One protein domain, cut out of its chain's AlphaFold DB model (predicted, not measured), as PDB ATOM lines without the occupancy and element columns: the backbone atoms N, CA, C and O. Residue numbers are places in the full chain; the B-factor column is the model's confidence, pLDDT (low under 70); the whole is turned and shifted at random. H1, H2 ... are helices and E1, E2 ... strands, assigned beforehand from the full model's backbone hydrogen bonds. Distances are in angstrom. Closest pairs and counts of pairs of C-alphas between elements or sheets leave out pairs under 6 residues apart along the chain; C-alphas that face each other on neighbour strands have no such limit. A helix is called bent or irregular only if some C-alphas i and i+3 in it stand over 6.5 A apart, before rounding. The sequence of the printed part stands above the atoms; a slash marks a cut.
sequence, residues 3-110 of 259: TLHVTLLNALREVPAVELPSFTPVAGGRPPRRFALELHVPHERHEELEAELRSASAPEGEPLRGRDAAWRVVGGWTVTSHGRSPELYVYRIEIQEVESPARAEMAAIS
ATOM      1  N   THR A   3     130.047 146.755 149.031       85.25
ATOM      2  CA  THR A   3     129.049 147.736 148.583       85.25
ATOM      3  C   THR A   3     129.251 148.009 147.100       85.25
ATOM      4  O   THR A   3     130.374 148.288 146.679       85.25
ATOM      5  N   LEU A   4     128.181 147.934 146.311       85.62
ATOM      6  CA  LEU A   4     128.181 148.350 144.912       85.62
ATOM      7  C   LEU A   4     127.371 149.629 144.731       85.62
ATOM      8  O   LEU A   4     126.269 149.760 145.262       85.62
ATOM      9  N   HIS A   5     127.909 150.546 143.933       86.81
ATOM     10  CA  HIS A   5     127.205 151.736 143.469       86.81
ATOM     11  C   HIS A   5     126.532 151.418 142.138       86.81
ATOM     12  O   HIS A   5     127.211 151.331 141.112       86.81
ATOM     13  N   VAL A   6     125.212 151.233 142.160       86.44
ATOM     14  CA  VAL A   6     124.401 150.911 140.978       86.44
ATOM     15  C   VAL A   6     123.272 151.923 140.856       86.44
ATOM     16  O   VAL A   6     122.586 152.232 141.831       86.44
ATOM     17  N   THR A   7     123.092 152.466 139.661       88.00
ATOM     18  CA  THR A   7     121.934 153.279 139.311       88.00
ATOM     19  C   THR A   7     120.741 152.354 139.155       88.00
ATOM     20  O   THR A   7     120.734 151.491 138.284       88.00
ATOM     21  N   LEU A   8     119.764 152.540 140.034       86.12
ATOM     22  CA  LEU A   8     118.477 151.866 140.010       86.12
ATOM     23  C   LEU A   8     117.412 152.935 140.133       86.12
ATOM     24  O   LEU A   8     117.518 153.825 140.992       86.12
ATOM     25  N   LEU A   9     116.354 152.817 139.342       85.12
ATOM     26  CA  LEU A   9     115.186 153.671 139.447       85.12
ATOM     27  C   LEU A   9     115.562 155.159 139.279       85.12
ATOM     28  O   LEU A   9     115.094 156.023 140.032       85.12
ATOM     29  N   ASN A  10     116.473 155.420 138.329       79.69
ATOM     30  CA  ASN A  10     117.084 156.715 137.991       79.69
ATOM     31  C   ASN A  10     117.908 157.394 139.103       79.69
ATOM     32  O   ASN A  10     118.189 158.589 139.023       79.69
ATOM     33  N   ALA A  11     118.329 156.655 140.132       82.38
ATOM     34  CA  ALA A  11     119.177 157.179 141.198       82.38
ATOM     35  C   ALA A  11     120.356 156.246 141.485       82.38
ATOM     36  O   ALA A  11     120.186 155.030 141.569       82.38
ATOM     37  N   LEU A  12     121.546 156.816 141.689       84.38
ATOM     38  CA  LEU A  12     122.707 156.057 142.146       84.38
ATOM     39  C   LEU A  12     122.480 155.601 143.590       84.38
ATOM     40  O   LEU A  12     122.220 156.423 144.470       84.38
ATOM     41  N   ARG A  13     122.581 154.294 143.835       83.25
ATOM     42  CA  ARG A  13     122.368 153.689 145.152       83.25
ATOM     43  C   ARG A  13     123.570 152.872 145.574       83.25
ATOM     44  O   ARG A  13     124.177 152.178 144.765       83.25
ATOM     45  N   GLU A  14     123.853 152.927 146.865       87.25
ATOM     46  CA  GLU A  14     124.760 152.002 147.532       87.25
ATOM     47  C   GLU A  14     123.979 150.757 147.936       87.25
ATOM     48  O   GLU A  14     123.070 150.824 148.762       87.25
ATOM     49  N   VAL A  15     124.312 149.624 147.322       87.12
ATOM     50  CA  VAL A  15     123.618 148.356 147.535       87.12
ATOM     51  C   VAL A  15     124.592 147.333 148.122       87.12
ATOM     52  O   VAL A  15     125.670 147.119 147.553       87.12
ATOM     53  N   PRO A  16     124.239 146.673 149.239       86.38
ATOM     54  CA  PRO A  16     124.989 145.531 149.738       86.38
ATOM     55  C   PRO A  16     125.003 144.394 148.711       86.38
ATOM     56  O   PRO A  16     123.959 143.947 148.237       86.38
ATOM     57  N   ALA A  17     126.196 143.907 148.404       88.50
ATOM     58  CA  ALA A  17     126.451 142.903 147.389       88.50
ATOM     59  C   ALA A  17     127.232 141.714 147.961       88.50
ATOM     60  O   ALA A  17     128.158 141.857 148.775       88.50
ATOM     61  N   VAL A  18     126.874 140.519 147.505       89.19
ATOM     62  CA  VAL A  18     127.615 139.282 147.758       89.19
ATOM     63  C   VAL A  18     128.294 138.875 146.460       89.19
ATOM     64  O   VAL A  18     127.620 138.646 145.463       89.19
ATOM     65  N   GLU A  19     129.622 138.813 146.458       86.62
ATOM     66  CA  GLU A  19     130.382 138.366 145.292       86.62
ATOM     67  C   GLU A  19     130.126 136.877 145.032       86.62
ATOM     68  O   GLU A  19     130.167 136.053 145.948       86.62
ATOM     69  N   LEU A  20     129.828 136.547 143.779       85.12
ATOM     70  CA  LEU A  20     129.579 135.190 143.311       85.12
ATOM     71  C   LEU A  20     130.802 134.680 142.540       85.12
ATOM     72  O   LEU A  20     131.498 135.473 141.900       85.12
ATOM     73  N   PRO A  21     131.060 133.361 142.535       78.50
ATOM     74  CA  PRO A  21     132.151 132.795 141.757       78.50
ATOM     75  C   PRO A  21     131.982 133.117 140.267       78.50
ATOM     76  O   PRO A  21     130.938 132.865 139.650       78.50
ATOM     77  N   SER A  22     133.033 133.685 139.688       66.50
ATOM     78  CA  SER A  22     133.119 133.977 138.263       66.50
ATOM     79  C   SER A  22     133.514 132.728 137.471       66.50
ATOM     80  O   SER A  22     134.331 131.934 137.938       66.50
ATOM     81  N   PHE A  23     132.980 132.562 136.261       59.00
ATOM     82  CA  PHE A  23     133.394 131.476 135.366       59.00
ATOM     83  C   PHE A  23     134.687 131.834 134.624       59.00
ATOM     84  O   PHE A  23     134.886 132.981 134.224       59.00
ATOM     85  N   THR A  24     135.564 130.848 134.439       52.78
ATOM     86  CA  THR A  24     136.847 130.994 133.742       52.78
ATOM     87  C   THR A  24     136.622 131.285 132.251       52.78
ATOM     88  O   THR A  24     135.984 130.470 131.580       52.78
ATOM     89  N   PRO A  25     137.139 132.394 131.689       51.69
ATOM     90  CA  PRO A  25     137.060 132.642 130.256       51.69
ATOM     91  C   PRO A  25     137.952 131.653 129.503       51.69
ATOM     92  O   PRO A  25     139.088 131.405 129.899       51.69
ATOM     93  N   VAL A  26     137.455 131.119 128.387       49.84
ATOM     94  CA  VAL A  26     138.215 130.223 127.491       49.84
ATOM     95  C   VAL A  26     139.344 130.977 126.762       49.84
ATOM     96  O   VAL A  26     140.310 130.368 126.313       49.84
ATOM     97  N   ALA A  27     139.263 132.309 126.692       49.28
ATOM     98  CA  ALA A  27     140.227 133.177 126.028       49.28
ATOM     99  C   ALA A  27     140.757 134.238 127.005       49.28
ATOM    100  O   ALA A  27     140.097 135.249 127.198       49.28
ATOM    101  N   GLY A  28     141.908 133.972 127.638       49.00
ATOM    102  CA  GLY A  28     142.921 134.927 128.145       49.00
ATOM    103  C   GLY A  28     142.538 136.187 128.950       49.00
ATOM    104  O   GLY A  28     143.434 136.953 129.291       49.00
ATOM    105  N   GLY A  29     141.266 136.442 129.247       58.66
ATOM    106  CA  GLY A  29     140.772 137.680 129.847       58.66
ATOM    107  C   GLY A  29     140.497 137.562 131.343       58.66
ATOM    108  O   GLY A  29     140.380 136.466 131.897       58.66
ATOM    109  N   ARG A  30     140.353 138.714 132.010       68.81
ATOM    110  CA  ARG A  30     139.856 138.754 133.390       68.81
ATOM    111  C   ARG A  30     138.421 138.201 133.405       68.81
ATOM    112  O   ARG A  30     137.601 138.680 132.623       68.81
ATOM    113  N   PRO A  31     138.094 137.235 134.280       71.88
ATOM    114  CA  PRO A  31     136.726 136.751 134.410       71.88
ATOM    115  C   PRO A  31     135.775 137.899 134.793       71.88
ATOM    116  O   PRO A  31     136.136 138.710 135.656       71.88
ATOM    117  N   PRO A  32     134.574 137.980 134.191       81.12
ATOM    118  CA  PRO A  32     133.607 139.015 134.534       81.12
ATOM    119  C   PRO A  32     133.174 138.854 135.991       81.12
ATOM    120  O   PRO A  32     132.880 137.742 136.448       81.12
ATOM    121  N   ARG A  33     133.126 139.965 136.733       87.81
ATOM    122  CA  ARG A  33     132.672 139.942 138.126       87.81
ATOM    123  C   ARG A  33     131.175 139.651 138.192       87.81
ATOM    124  O   ARG A  33     130.404 140.133 137.363       87.81
ATOM    125  N   ARG A  34     130.754 138.888 139.202       89.25
ATOM    126  CA  ARG A  34     129.345 138.561 139.454       89.25
ATOM    127  C   ARG A  34     128.978 138.877 140.891       89.25
ATOM    128  O   ARG A  34     129.754 138.598 141.801       89.25
ATOM    129  N   PHE A  35     127.782 139.414 141.094       89.56
ATOM    130  CA  PHE A  35     127.281 139.763 142.417       89.56
ATOM    131  C   PHE A  35     125.806 139.411 142.561       89.56
ATOM    132  O   PHE A  35     125.029 139.600 141.631       89.56
ATOM    133  N   ALA A  36     125.416 138.950 143.744       90.00
ATOM    134  CA  ALA A  36     124.028 138.901 144.174       90.00
ATOM    135  C   ALA A  36     123.701 140.163 144.979       90.00
ATOM    136  O   ALA A  36     124.446 140.532 145.894       90.00
ATOM    137  N   LEU A  37     122.584 140.805 144.646       90.44
ATOM    138  CA  LEU A  37     122.055 141.984 145.325       90.44
ATOM    139  C   LEU A  37     120.698 141.665 145.947       90.44
ATOM    140  O   LEU A  37     119.887 140.952 145.351       90.44
ATOM    141  N   GLU A  38     120.435 142.250 147.114       89.94
ATOM    142  CA  GLU A  38     119.102 142.287 147.713       89.94
ATOM    143  C   GLU A  38     118.588 143.733 147.712       89.94
ATOM    144  O   GLU A  38     119.249 144.628 148.236       89.94
ATOM    145  N   LEU A  39     117.425 143.969 147.100       87.69
ATOM    146  CA  LEU A  39     116.816 145.295 146.975       87.69
ATOM    147  C   LEU A  39     115.485 145.331 147.719       87.69
ATOM    148  O   LEU A  39     114.648 144.445 147.548       87.69
ATOM    149  N   HIS A  40     115.270 146.377 148.512       88.06
ATOM    150  CA  HIS A  40     114.008 146.632 149.208       88.06
ATOM    151  C   HIS A  40     113.287 147.779 148.504       88.06
ATOM    152  O   HIS A  40     113.805 148.894 148.437       88.06
ATOM    153  N   VAL A  41     112.126 147.490 147.921       86.88
ATOM    154  CA  VAL A  41     111.454 148.378 146.964       86.88
ATOM    155  C   VAL A  41     110.014 148.619 147.415       86.88
ATOM    156  O   VAL A  41     109.271 147.647 147.577       86.88
ATOM    157  N   PRO A  42     109.606 149.882 147.635       85.94
ATOM    158  CA  PRO A  42     108.222 150.227 147.948       85.94
ATOM    159  C   PRO A  42     107.255 149.793 146.847       85.94
ATOM    160  O   PRO A  42     107.627 149.752 145.670       85.94
ATOM    161  N   HIS A  43     106.007 149.509 147.218       85.19
ATOM    162  CA  HIS A  43     104.969 149.087 146.276       85.19
ATOM    163  C   HIS A  43     104.841 150.018 145.062       85.19
ATOM    164  O   HIS A  43     104.783 149.527 143.937       85.19
ATOM    165  N   GLU A  44     104.889 151.342 145.253       87.31
ATOM    166  CA  GLU A  44     104.716 152.303 144.157       87.31
ATOM    167  C   GLU A  44     105.833 152.276 143.100       87.31
ATOM    168  O   GLU A  44     105.653 152.808 142.009       87.31
ATOM    169  N   ARG A  45     106.980 151.651 143.400       86.06
ATOM    170  CA  ARG A  45     108.133 151.563 142.485       86.06
ATOM    171  C   ARG A  45     108.410 150.151 141.982       86.06
ATOM    172  O   ARG A  45     109.377 149.939 141.253       86.06
ATOM    173  N   HIS A  46     107.581 149.183 142.375       84.25
ATOM    174  CA  HIS A  46     107.743 147.781 142.003       84.25
ATOM    175  C   HIS A  46     107.713 147.589 140.477       84.25
ATOM    176  O   HIS A  46     108.622 146.962 139.939       84.25
ATOM    177  N   GLU A  47     106.727 148.170 139.784       86.00
ATOM    178  CA  GLU A  47     106.578 148.033 138.324       86.00
ATOM    179  C   GLU A  47     107.714 148.717 137.544       86.00
ATOM    180  O   GLU A  47     108.203 148.175 136.552       86.00
ATOM    181  N   GLU A  48     108.167 149.884 138.017       87.62
ATOM    182  CA  GLU A  48     109.291 150.625 137.431       87.62
ATOM    183  C   GLU A  48     110.583 149.798 137.512       87.62
ATOM    184  O   GLU A  48     111.288 149.646 136.512       87.62
ATOM    185  N   LEU A  49     110.852 149.188 138.675       87.44
ATOM    186  CA  LEU A  49     112.026 148.336 138.849       87.44
ATOM    187  C   LEU A  49     111.927 147.075 137.989       87.44
ATOM    188  O   LEU A  49     112.920 146.675 137.390       87.44
ATOM    189  N   GLU A  50     110.756 146.442 137.894       88.25
ATOM    190  CA  GLU A  50     110.596 145.275 137.023       88.25
ATOM    191  C   GLU A  50     110.904 145.598 135.559       88.25
ATOM    192  O   GLU A  50     111.521 144.785 134.871       88.25
ATOM    193  N   ALA A  51     110.472 146.759 135.062       86.50
ATOM    194  CA  ALA A  51     110.773 147.191 133.701       86.50
ATOM    195  C   ALA A  51     112.280 147.400 133.492       86.50
ATOM    196  O   ALA A  51     112.832 146.929 132.494       86.50
ATOM    197  N   GLU A  52     112.951 148.034 134.454       88.25
ATOM    198  CA  GLU A  52     114.398 148.263 134.438       88.25
ATOM    199  C   GLU A  52     115.190 146.946 134.495       88.25
ATOM    200  O   GLU A  52     116.070 146.721 133.664       88.25
ATOM    201  N   LEU A  53     114.832 146.021 135.394       88.50
ATOM    202  CA  LEU A  53     115.458 144.695 135.492       88.50
ATOM    203  C   LEU A  53     115.224 143.858 134.231       88.50
ATOM    204  O   LEU A  53     116.125 143.147 133.785       88.50
ATOM    205  N   ARG A  54     114.036 143.962 133.620       88.69
ATOM    206  CA  ARG A  54     113.709 143.282 132.361       88.69
ATOM    207  C   ARG A  54     114.578 143.794 131.220       88.69
ATOM    208  O   ARG A  54     115.164 142.969 130.521       88.69
ATOM    209  N   SER A  55     114.717 145.114 131.084       85.94
ATOM    210  CA  SER A  55     115.647 145.739 130.132       85.94
ATOM    211  C   SER A  55     117.076 145.246 130.373       85.94
ATOM    212  O   SER A  55     117.691 144.668 129.484       85.94
ATOM    213  N   ALA A  56     117.553 145.317 131.615       86.69
ATOM    214  CA  ALA A  56     118.909 144.915 131.968       86.69
ATOM    215  C   ALA A  56     119.180 143.406 131.874       86.69
ATOM    216  O   ALA A  56     120.340 143.005 131.939       86.69
ATOM    217  N   SER A  57     118.149 142.569 131.742       87.62
ATOM    218  CA  SER A  57     118.277 141.125 131.500       87.62
ATOM    219  C   SER A  57     118.256 140.750 130.014       87.62
ATOM    220  O   SER A  57     118.726 139.673 129.641       87.62
ATOM    221  N   ALA A  58     117.716 141.621 129.156       84.44
ATOM    222  CA  ALA A  58     117.593 141.353 127.732       84.44
ATOM    223  C   ALA A  58     118.964 141.473 127.030       84.44
ATOM    224  O   ALA A  58     119.743 142.369 127.362       84.44
ATOM    225  N   PRO A  59     119.273 140.624 126.030       75.50
ATOM    226  CA  PRO A  59     120.544 140.695 125.302       75.50
ATOM    227  C   PRO A  59     120.830 142.072 124.677       75.50
ATOM    228  O   PRO A  59     121.971 142.535 124.736       75.50
ATOM    229  N   GLU A  60     119.790 142.718 124.139       77.06
ATOM    230  CA  GLU A  60     119.824 144.043 123.493       77.06
ATOM    231  C   GLU A  60     119.327 145.180 124.405       77.06
ATOM    232  O   GLU A  60     119.231 146.325 123.973       77.06
ATOM    233  N   GLY A  61     118.970 144.882 125.657       78.19
ATOM    234  CA  GLY A  61     118.472 145.894 126.585       78.19
ATOM    235  C   GLY A  61     119.589 146.660 127.294       78.19
ATOM    236  O   GLY A  61     120.755 146.247 127.312       78.19
ATOM    237  N   GLU A  62     119.227 147.799 127.883       83.94
ATOM    238  CA  GLU A  62     120.190 148.666 128.565       83.94
ATOM    239  C   GLU A  62     120.670 148.030 129.881       83.94
ATOM    240  O   GLU A  62     119.843 147.721 130.743       83.94
ATOM    241  N   PRO A  63     121.990 147.846 130.085       88.69
ATOM    242  CA  PRO A  63     122.515 147.332 131.344       88.69
ATOM    243  C   PRO A  63     122.359 148.361 132.472       88.69
ATOM    244  O   PRO A  63     122.399 149.573 132.248       88.69
ATOM    245  N   LEU A  64     122.277 147.878 133.714       87.81
ATOM    246  CA  LEU A  64     122.304 148.735 134.896       87.81
ATOM    247  C   LEU A  64     123.649 149.461 134.963       87.81
ATOM    248  O   LEU A  64     124.721 148.848 134.892       87.81
ATOM    249  N   ARG A  65     123.608 150.782 135.123       87.06
ATOM    250  CA  ARG A  65     124.821 151.602 135.178       87.06
ATOM    251  C   ARG A  65     125.418 151.535 136.574       87.06
ATOM    252  O   ARG A  65     124.779 151.943 137.535       87.06
ATOM    253  N   GLY A  66     126.639 151.044 136.701       83.81
ATOM    254  CA  GLY A  66     127.437 151.192 137.910       83.81
ATOM    255  C   GLY A  66     128.372 152.392 137.822       83.81
ATOM    256  O   GLY A  66     128.570 152.963 136.751       83.81
ATOM    257  N   ARG A  67     128.985 152.747 138.953       79.75
ATOM    258  CA  ARG A  67     130.022 153.790 138.997       79.75
ATOM    259  C   ARG A  67     131.213 153.470 138.087       79.75
ATOM    260  O   ARG A  67     131.676 154.342 137.364       79.75
ATOM    261  N   ASP A  68     131.655 152.213 138.117       73.31
ATOM    262  CA  ASP A  68     132.908 151.773 137.490       73.31
ATOM    263  C   ASP A  68     132.709 150.649 136.455       73.31
ATOM    264  O   ASP A  68     133.678 150.114 135.921       73.31
ATOM    265  N   ALA A  69     131.463 150.227 136.212       81.88
ATOM    266  CA  ALA A  69     131.133 149.122 135.312       81.88
ATOM    267  C   ALA A  69     129.663 149.172 134.879       81.88
ATOM    268  O   ALA A  69     128.830 149.769 135.560       81.88
ATOM    269  N   ALA A  70     129.335 148.500 133.777       87.69
ATOM    270  CA  ALA A  70     127.959 148.197 133.401       87.69
ATOM    271  C   ALA A  70     127.590 146.779 133.867       87.69
ATOM    272  O   ALA A  70     128.418 145.866 133.832       87.69
ATOM    273  N   TRP A  71     126.346 146.596 134.307       88.88
ATOM    274  CA  TRP A  71     125.882 145.360 134.930       88.88
ATOM    275  C   TRP A  71     124.654 144.805 134.214       88.88
ATOM    276  O   TRP A  71     123.638 145.480 134.068       88.88
ATOM    277  N   ARG A  72     124.728 143.547 133.800       91.19
ATOM    278  CA  ARG A  72     123.616 142.804 133.207       91.19
ATOM    279  C   ARG A  72     122.983 141.909 134.257       91.19
ATOM    280  O   ARG A  72     123.703 141.227 134.981       91.19
ATOM    281  N   VAL A  73     121.658 141.891 134.328       90.25
ATOM    282  CA  VAL A  73     120.933 140.975 135.216       90.25
ATOM    283  C   VAL A  73     120.994 139.573 134.610       90.25
ATOM    284  O   VAL A  73     120.630 139.373 133.453       90.25
ATOM    285  N   VAL A  74     121.481 138.599 135.375       86.62
ATOM    286  CA  VAL A  74     121.667 137.206 134.946       86.62
ATOM    287  C   VAL A  74     120.864 136.269 135.840       86.62
ATOM    288  O   VAL A  74     120.607 136.579 136.994       86.62
ATOM    289  N   GLY A  75     120.420 135.125 135.313       77.06
ATOM    290  CA  GLY A  75     119.700 134.121 136.114       77.06
ATOM    291  C   GLY A  75     118.286 134.519 136.574       77.06
ATOM    292  O   GLY A  75     117.640 133.736 137.264       77.06
ATOM    293  N   GLY A  76     117.786 135.690 136.161       79.38
ATOM    294  CA  GLY A  76     116.477 136.216 136.557       79.38
ATOM    295  C   GLY A  76     116.485 136.853 137.949       79.38
ATOM    296  O   GLY A  76     117.534 137.123 138.529       79.38
ATOM    297  N   TRP A  77     115.294 137.125 138.483       88.00
ATOM    298  CA  TRP A  77     115.133 137.663 139.830       88.00
ATOM    299  C   TRP A  77     114.015 136.962 140.586       88.00
ATOM    300  O   TRP A  77     113.023 136.520 140.009       88.00
ATOM    301  N   THR A  78     114.168 136.887 141.905       88.44
ATOM    302  CA  THR A  78     113.107 136.420 142.799       88.44
ATOM    303  C   THR A  78     112.542 137.592 143.573       88.44
ATOM    304  O   THR A  78     113.307 138.411 144.084       88.44
ATOM    305  N   VAL A  79     111.219 137.642 143.694       88.06
ATOM    306  CA  VAL A  79     110.510 138.677 144.444       88.06
ATOM    307  C   VAL A  79     109.769 138.024 145.595       88.06
ATOM    308  O   VAL A  79     109.051 137.044 145.408       88.06
ATOM    309  N   THR A  80     109.934 138.573 146.793       88.06
ATOM    310  CA  THR A  80     109.158 138.173 147.968       88.06
ATOM    311  C   THR A  80     108.408 139.372 148.523       88.06
ATOM    312  O   THR A  80     108.931 140.485 148.572       88.06
ATOM    313  N   SER A  81     107.160 139.148 148.914       85.12
ATOM    314  CA  SER A  81     106.283 140.156 149.498       85.12
ATOM    315  C   SER A  81     105.397 139.504 150.561       85.12
ATOM    316  O   SER A  81     105.176 138.291 150.537       85.12
ATOM    317  N   HIS A  82     104.929 140.285 151.533       76.81
ATOM    318  CA  HIS A  82     104.124 139.779 152.646       76.81
ATOM    319  C   HIS A  82     102.729 140.420 152.625       76.81
ATOM    320  O   HIS A  82     102.603 141.637 152.721       76.81
ATOM    321  N   GLY A  83     101.679 139.595 152.542       70.75
ATOM    322  CA  GLY A  83     100.277 140.040 152.563       70.75
ATOM    323  C   GLY A  83      99.646 140.253 151.177       70.75
ATOM    324  O   GLY A  83     100.297 140.102 150.150       70.75
ATOM    325  N   ARG A  84      98.338 140.566 151.146       62.41
ATOM    326  CA  ARG A  84      97.570 140.798 149.897       62.41
ATOM    327  C   ARG A  84      97.830 142.169 149.254       62.41
ATOM    328  O   ARG A  84      97.629 142.305 148.055       62.41
ATOM    329  N   SER A  85      98.272 143.144 150.045       68.38
ATOM    330  CA  SER A  85      98.687 144.481 149.605       68.38
ATOM    331  C   SER A  85     100.020 144.799 150.281       68.38
ATOM    332  O   SER A  85     100.031 145.391 151.358       68.38
ATOM    333  N   PRO A  86     101.133 144.284 149.744       75.81
ATOM    334  CA  PRO A  86     102.440 144.461 150.360       75.81
ATOM    335  C   PRO A  86     102.926 145.901 150.190       75.81
ATOM    336  O   PRO A  86     102.943 146.414 149.078       75.81
ATOM    337  N   GLU A  87     103.369 146.533 151.276       80.06
ATOM    338  CA  GLU A  87     103.989 147.868 151.232       80.06
ATOM    339  C   GLU A  87     105.435 147.819 150.706       80.06
ATOM    340  O   GLU A  87     105.939 148.801 150.163       80.06
ATOM    341  N   LEU A  88     106.095 146.660 150.831       85.81
ATOM    342  CA  LEU A  88     107.497 146.455 150.480       85.81
ATOM    343  C   LEU A  88     107.706 145.119 149.755       85.81
ATOM    344  O   LEU A  88     107.221 144.071 150.192       85.81
ATOM    345  N   TYR A  89     108.489 145.163 148.682       85.94
ATOM    346  CA  TYR A  89     108.958 144.007 147.928       85.94
ATOM    347  C   TYR A  89     110.459 143.830 148.143       85.94
ATOM    348  O   TYR A  89     111.229 144.786 148.051       85.94
ATOM    349  N   VAL A  90     110.878 142.592 148.399       87.50
ATOM    350  CA  VAL A  90     112.289 142.222 148.512       87.50
ATOM    351  C   VAL A  90     112.686 141.448 147.266       87.50
ATOM    352  O   VAL A  90     112.212 140.330 147.042       87.50
ATOM    353  N   TYR A  91     113.552 142.055 146.465       89.19
ATOM    354  CA  TYR A  91     114.121 141.469 145.261       89.19
ATOM    355  C   TYR A  91     115.477 140.859 145.563       89.19
ATOM    356  O   TYR A  91     116.307 141.491 146.213       89.19
ATOM    357  N   ARG A  92     115.733 139.673 145.016       89.19
ATOM    358  CA  ARG A  92     117.089 139.135 144.884       89.19
ATOM    359  C   ARG A  92     117.419 138.998 143.416       89.19
ATOM    360  O   ARG A  92     116.683 138.326 142.690       89.19
ATOM    361  N   ILE A  93     118.493 139.660 143.010       91.31
ATOM    362  CA  ILE A  93     118.958 139.703 141.626       91.31
ATOM    363  C   ILE A  93     120.420 139.285 141.576       91.31
ATOM    364  O   ILE A  93     121.194 139.626 142.472       91.31
ATOM    365  N   GLU A  94     120.808 138.581 140.521       91.69
ATOM    366  CA  GLU A  94     122.216 138.404 140.193       91.69
ATOM    367  C   GLU A  94     122.581 139.338 139.050       91.69
ATOM    368  O   GLU A  94     121.855 139.461 138.065       91.69
ATOM    369  N   ILE A  95     123.725 139.994 139.179       90.75
ATOM    370  CA  ILE A  95     124.275 140.859 138.151       90.75
ATOM    371  C   ILE A  95     125.665 140.384 137.749       90.75
ATOM    372  O   ILE A  95     126.454 139.924 138.578       90.75
ATOM    373  N   GLN A  96     125.967 140.507 136.466       90.06
ATOM    374  CA  GLN A  96     127.266 140.214 135.887       90.06
ATOM    375  C   GLN A  96     127.806 141.461 135.199       90.06
ATOM    376  O   GLN A  96     127.084 142.153 134.483       90.06
ATOM    377  N   GLU A  97     129.086 141.728 135.410       88.12
ATOM    378  CA  GLU A  97     129.820 142.757 134.690       88.12
ATOM    379  C   GLU A  97     129.781 142.471 133.185       88.12
ATOM    380  O   GLU A  97     130.131 141.377 132.732       88.12
ATOM    381  N   VAL A  98     129.341 143.461 132.418       83.50
ATOM    382  CA  VAL A  98     129.441 143.471 130.960       83.50
ATOM    383  C   VAL A  98     130.450 144.531 130.551       83.50
ATOM    384  O   VAL A  98     130.551 145.580 131.192       83.50
ATOM    385  N   GLU A  99     131.219 144.253 129.498       65.88
ATOM    386  CA  GLU A  99     132.086 145.272 128.915       65.88
ATOM    387  C   GLU A  99     131.242 146.493 128.549       65.88
ATOM    388  O   GLU A  99     130.210 146.376 127.886       65.88
ATOM    389  N   SER A 100     131.649 147.664 129.044       55.47
ATOM    390  CA  SER A 100     130.925 148.903 128.789       55.47
ATOM    391  C   SER A 100     130.737 149.109 127.284       55.47
ATOM    392  O   SER A 100     131.708 148.948 126.543       55.47
ATOM    393  N   PRO A 101     129.554 149.559 126.831       51.25
ATOM    394  CA  PRO A 101     129.310 149.851 125.420       51.25
ATOM    395  C   PRO A 101     130.316 150.861 124.849       51.25
ATOM    396  O   PRO A 101     130.744 150.690 123.722       51.25
ATOM    397  N   ALA A 102     130.827 151.804 125.652       50.88
ATOM    398  CA  ALA A 102     131.911 152.707 125.239       50.88
ATOM    399  C   ALA A 102     133.249 151.988 124.945       50.88
ATOM    400  O   ALA A 102     133.997 152.382 124.054       50.88
ATOM    401  N   ARG A 103     133.554 150.908 125.677       51.00
ATOM    402  CA  ARG A 103     134.747 150.074 125.455       51.00
ATOM    403  C   ARG A 103     134.537 149.115 124.280       51.00
ATOM    404  O   ARG A 103     135.475 148.872 123.527       51.00
ATOM    405  N   ALA A 104     133.310 148.621 124.110       47.50
ATOM    406  CA  ALA A 104     132.908 147.792 122.981       47.50
ATOM    407  C   ALA A 104     132.834 148.588 121.666       47.50
ATOM    408  O   ALA A 104     133.250 148.057 120.651       47.50
ATOM    409  N   GLU A 105     132.407 149.856 121.666       50.22
ATOM    410  CA  GLU A 105     132.466 150.746 120.492       50.22
ATOM    411  C   GLU A 105     133.913 151.019 120.077       50.22
ATOM    412  O   GLU A 105     134.247 150.879 118.905       50.22
ATOM    413  N   MET A 106     134.809 151.308 121.027       47.97
ATOM    414  CA  MET A 106     136.248 151.420 120.744       47.97
ATOM    415  C   MET A 106     136.835 150.116 120.174       47.97
ATOM    416  O   MET A 106     137.656 150.155 119.257       47.97
ATOM    417  N   ALA A 107     136.398 148.955 120.672       49.88
ATOM    418  CA  ALA A 107     136.824 147.652 120.161       49.88
ATOM    419  C   ALA A 107     136.173 147.283 118.811       49.88
ATOM    420  O   ALA A 107     136.820 146.663 117.973       49.88
ATOM    421  N   ALA A 108     134.930 147.692 118.556       49.22
ATOM    422  CA  ALA A 108     134.195 147.429 117.318       49.22
ATOM    423  C   ALA A 108     134.696 148.306 116.163       49.22
ATOM    424  O   ALA A 108     134.881 147.798 115.059       49.22
ATOM    425  N   ILE A 109     135.066 149.565 116.439       55.25
ATOM    426  CA  ILE A 109     135.835 150.410 115.505       55.25
ATOM    427  C   ILE A 109     137.153 149.718 115.110       55.25
ATOM    428  O   ILE A 109     137.631 149.882 113.991       55.25
ATOM    429  N   SER A 110     137.711 148.896 116.002       51.22
ATOM    430  CA  SER A 110     138.923 148.112 115.740       51.22
ATOM    431  C   SER A 110     138.663 146.804 114.970       51.22
ATOM    432  O   SER A 110     139.594 146.261 114.382       51.22
TER     433      SER A 110
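This is residues 3 to 110 of the 259 residues of a protein of Streptomyces sp. BK387 (UniProt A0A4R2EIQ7). A five-stranded antiparallel sheet, strongly twisted and curled like part of a barrel, has one helix, H1, packed along one face, making two layers, helix on one face of a sheet. A second helix, H2, follows the last strand, and its residues 102 to 110 stick out at one end of the body. The printed part has 108 residues, with two named helices and five named strands in the order E1 E2 E3 H1 E4 E5 H2; the sheet runs E1 E2 E3 E5 E4, and the class is mixed, helices and strands. It is compact, with a radius of gyration of the C-alphas of 15.1 A, and only just elongated, spanning 53 by 27 by 22 A.

E1, residues 3 to 8, begins with C-alpha 3 at (129.049, 147.736, 148.583). E2 is residues 11 to 20, 24.4 A long, and bends by 62 degrees at residue 16. E3 is residues 34 to 42, 25.6 A. H1, residues 43 to 57, is 21.4 A long and irregular: C-alphas 44 and 47 are 7.5 A apart. E4, residues 70 to 81, 28.2 A, bends by 78 degrees at residue 75. E5 is residues 88 to 98, 29.5 A. H2, residues 101 to 110, ends with C-alpha 110 at (138.923, 148.112, 115.740).

E1, E2 and E3 form a meander, each strand the antiparallel neighbour of the one before. The pairing is staggered: E2 pairs with E1 over residues 11 to 16, with N 6 and O 13 at 3.0 A, and with E3 over 17 to 20, with N 18 and O 36 at 2.9 A. E3 and E5 have N 37 and O 93 at 2.8 A. The hairpin E4 and E5 has N 72 and O 96 at 2.8 A. E3, H1 and E4 are a split strand-helix-strand unit, two strands running the same way with E5 between them, its crossover right-handed. H1 is on the sheet at a height of 8.2 A, over E3 and E5, and runs along the strands, at 19 degrees to E5 on the local plane. The closest C-alphas of H1 and E4 are those of Ser 57 and Val 73, 4.6 A. H2 is not on the sheet and is apart from H1. Each O i to N i+4 pair of H2 is within hydrogen-bond range, against 9 of 11 in H1.

The C-alphas farthest apart, those of Arg 84 and Ser 110, are 54.1 A apart. The printed part has no cut. The links E2 to E3 and H1 to E4 are long. Mean pLDDT of the printed part is 78.9; residues 22 to 30, 84 to 85 and 99 to 110 are under 70.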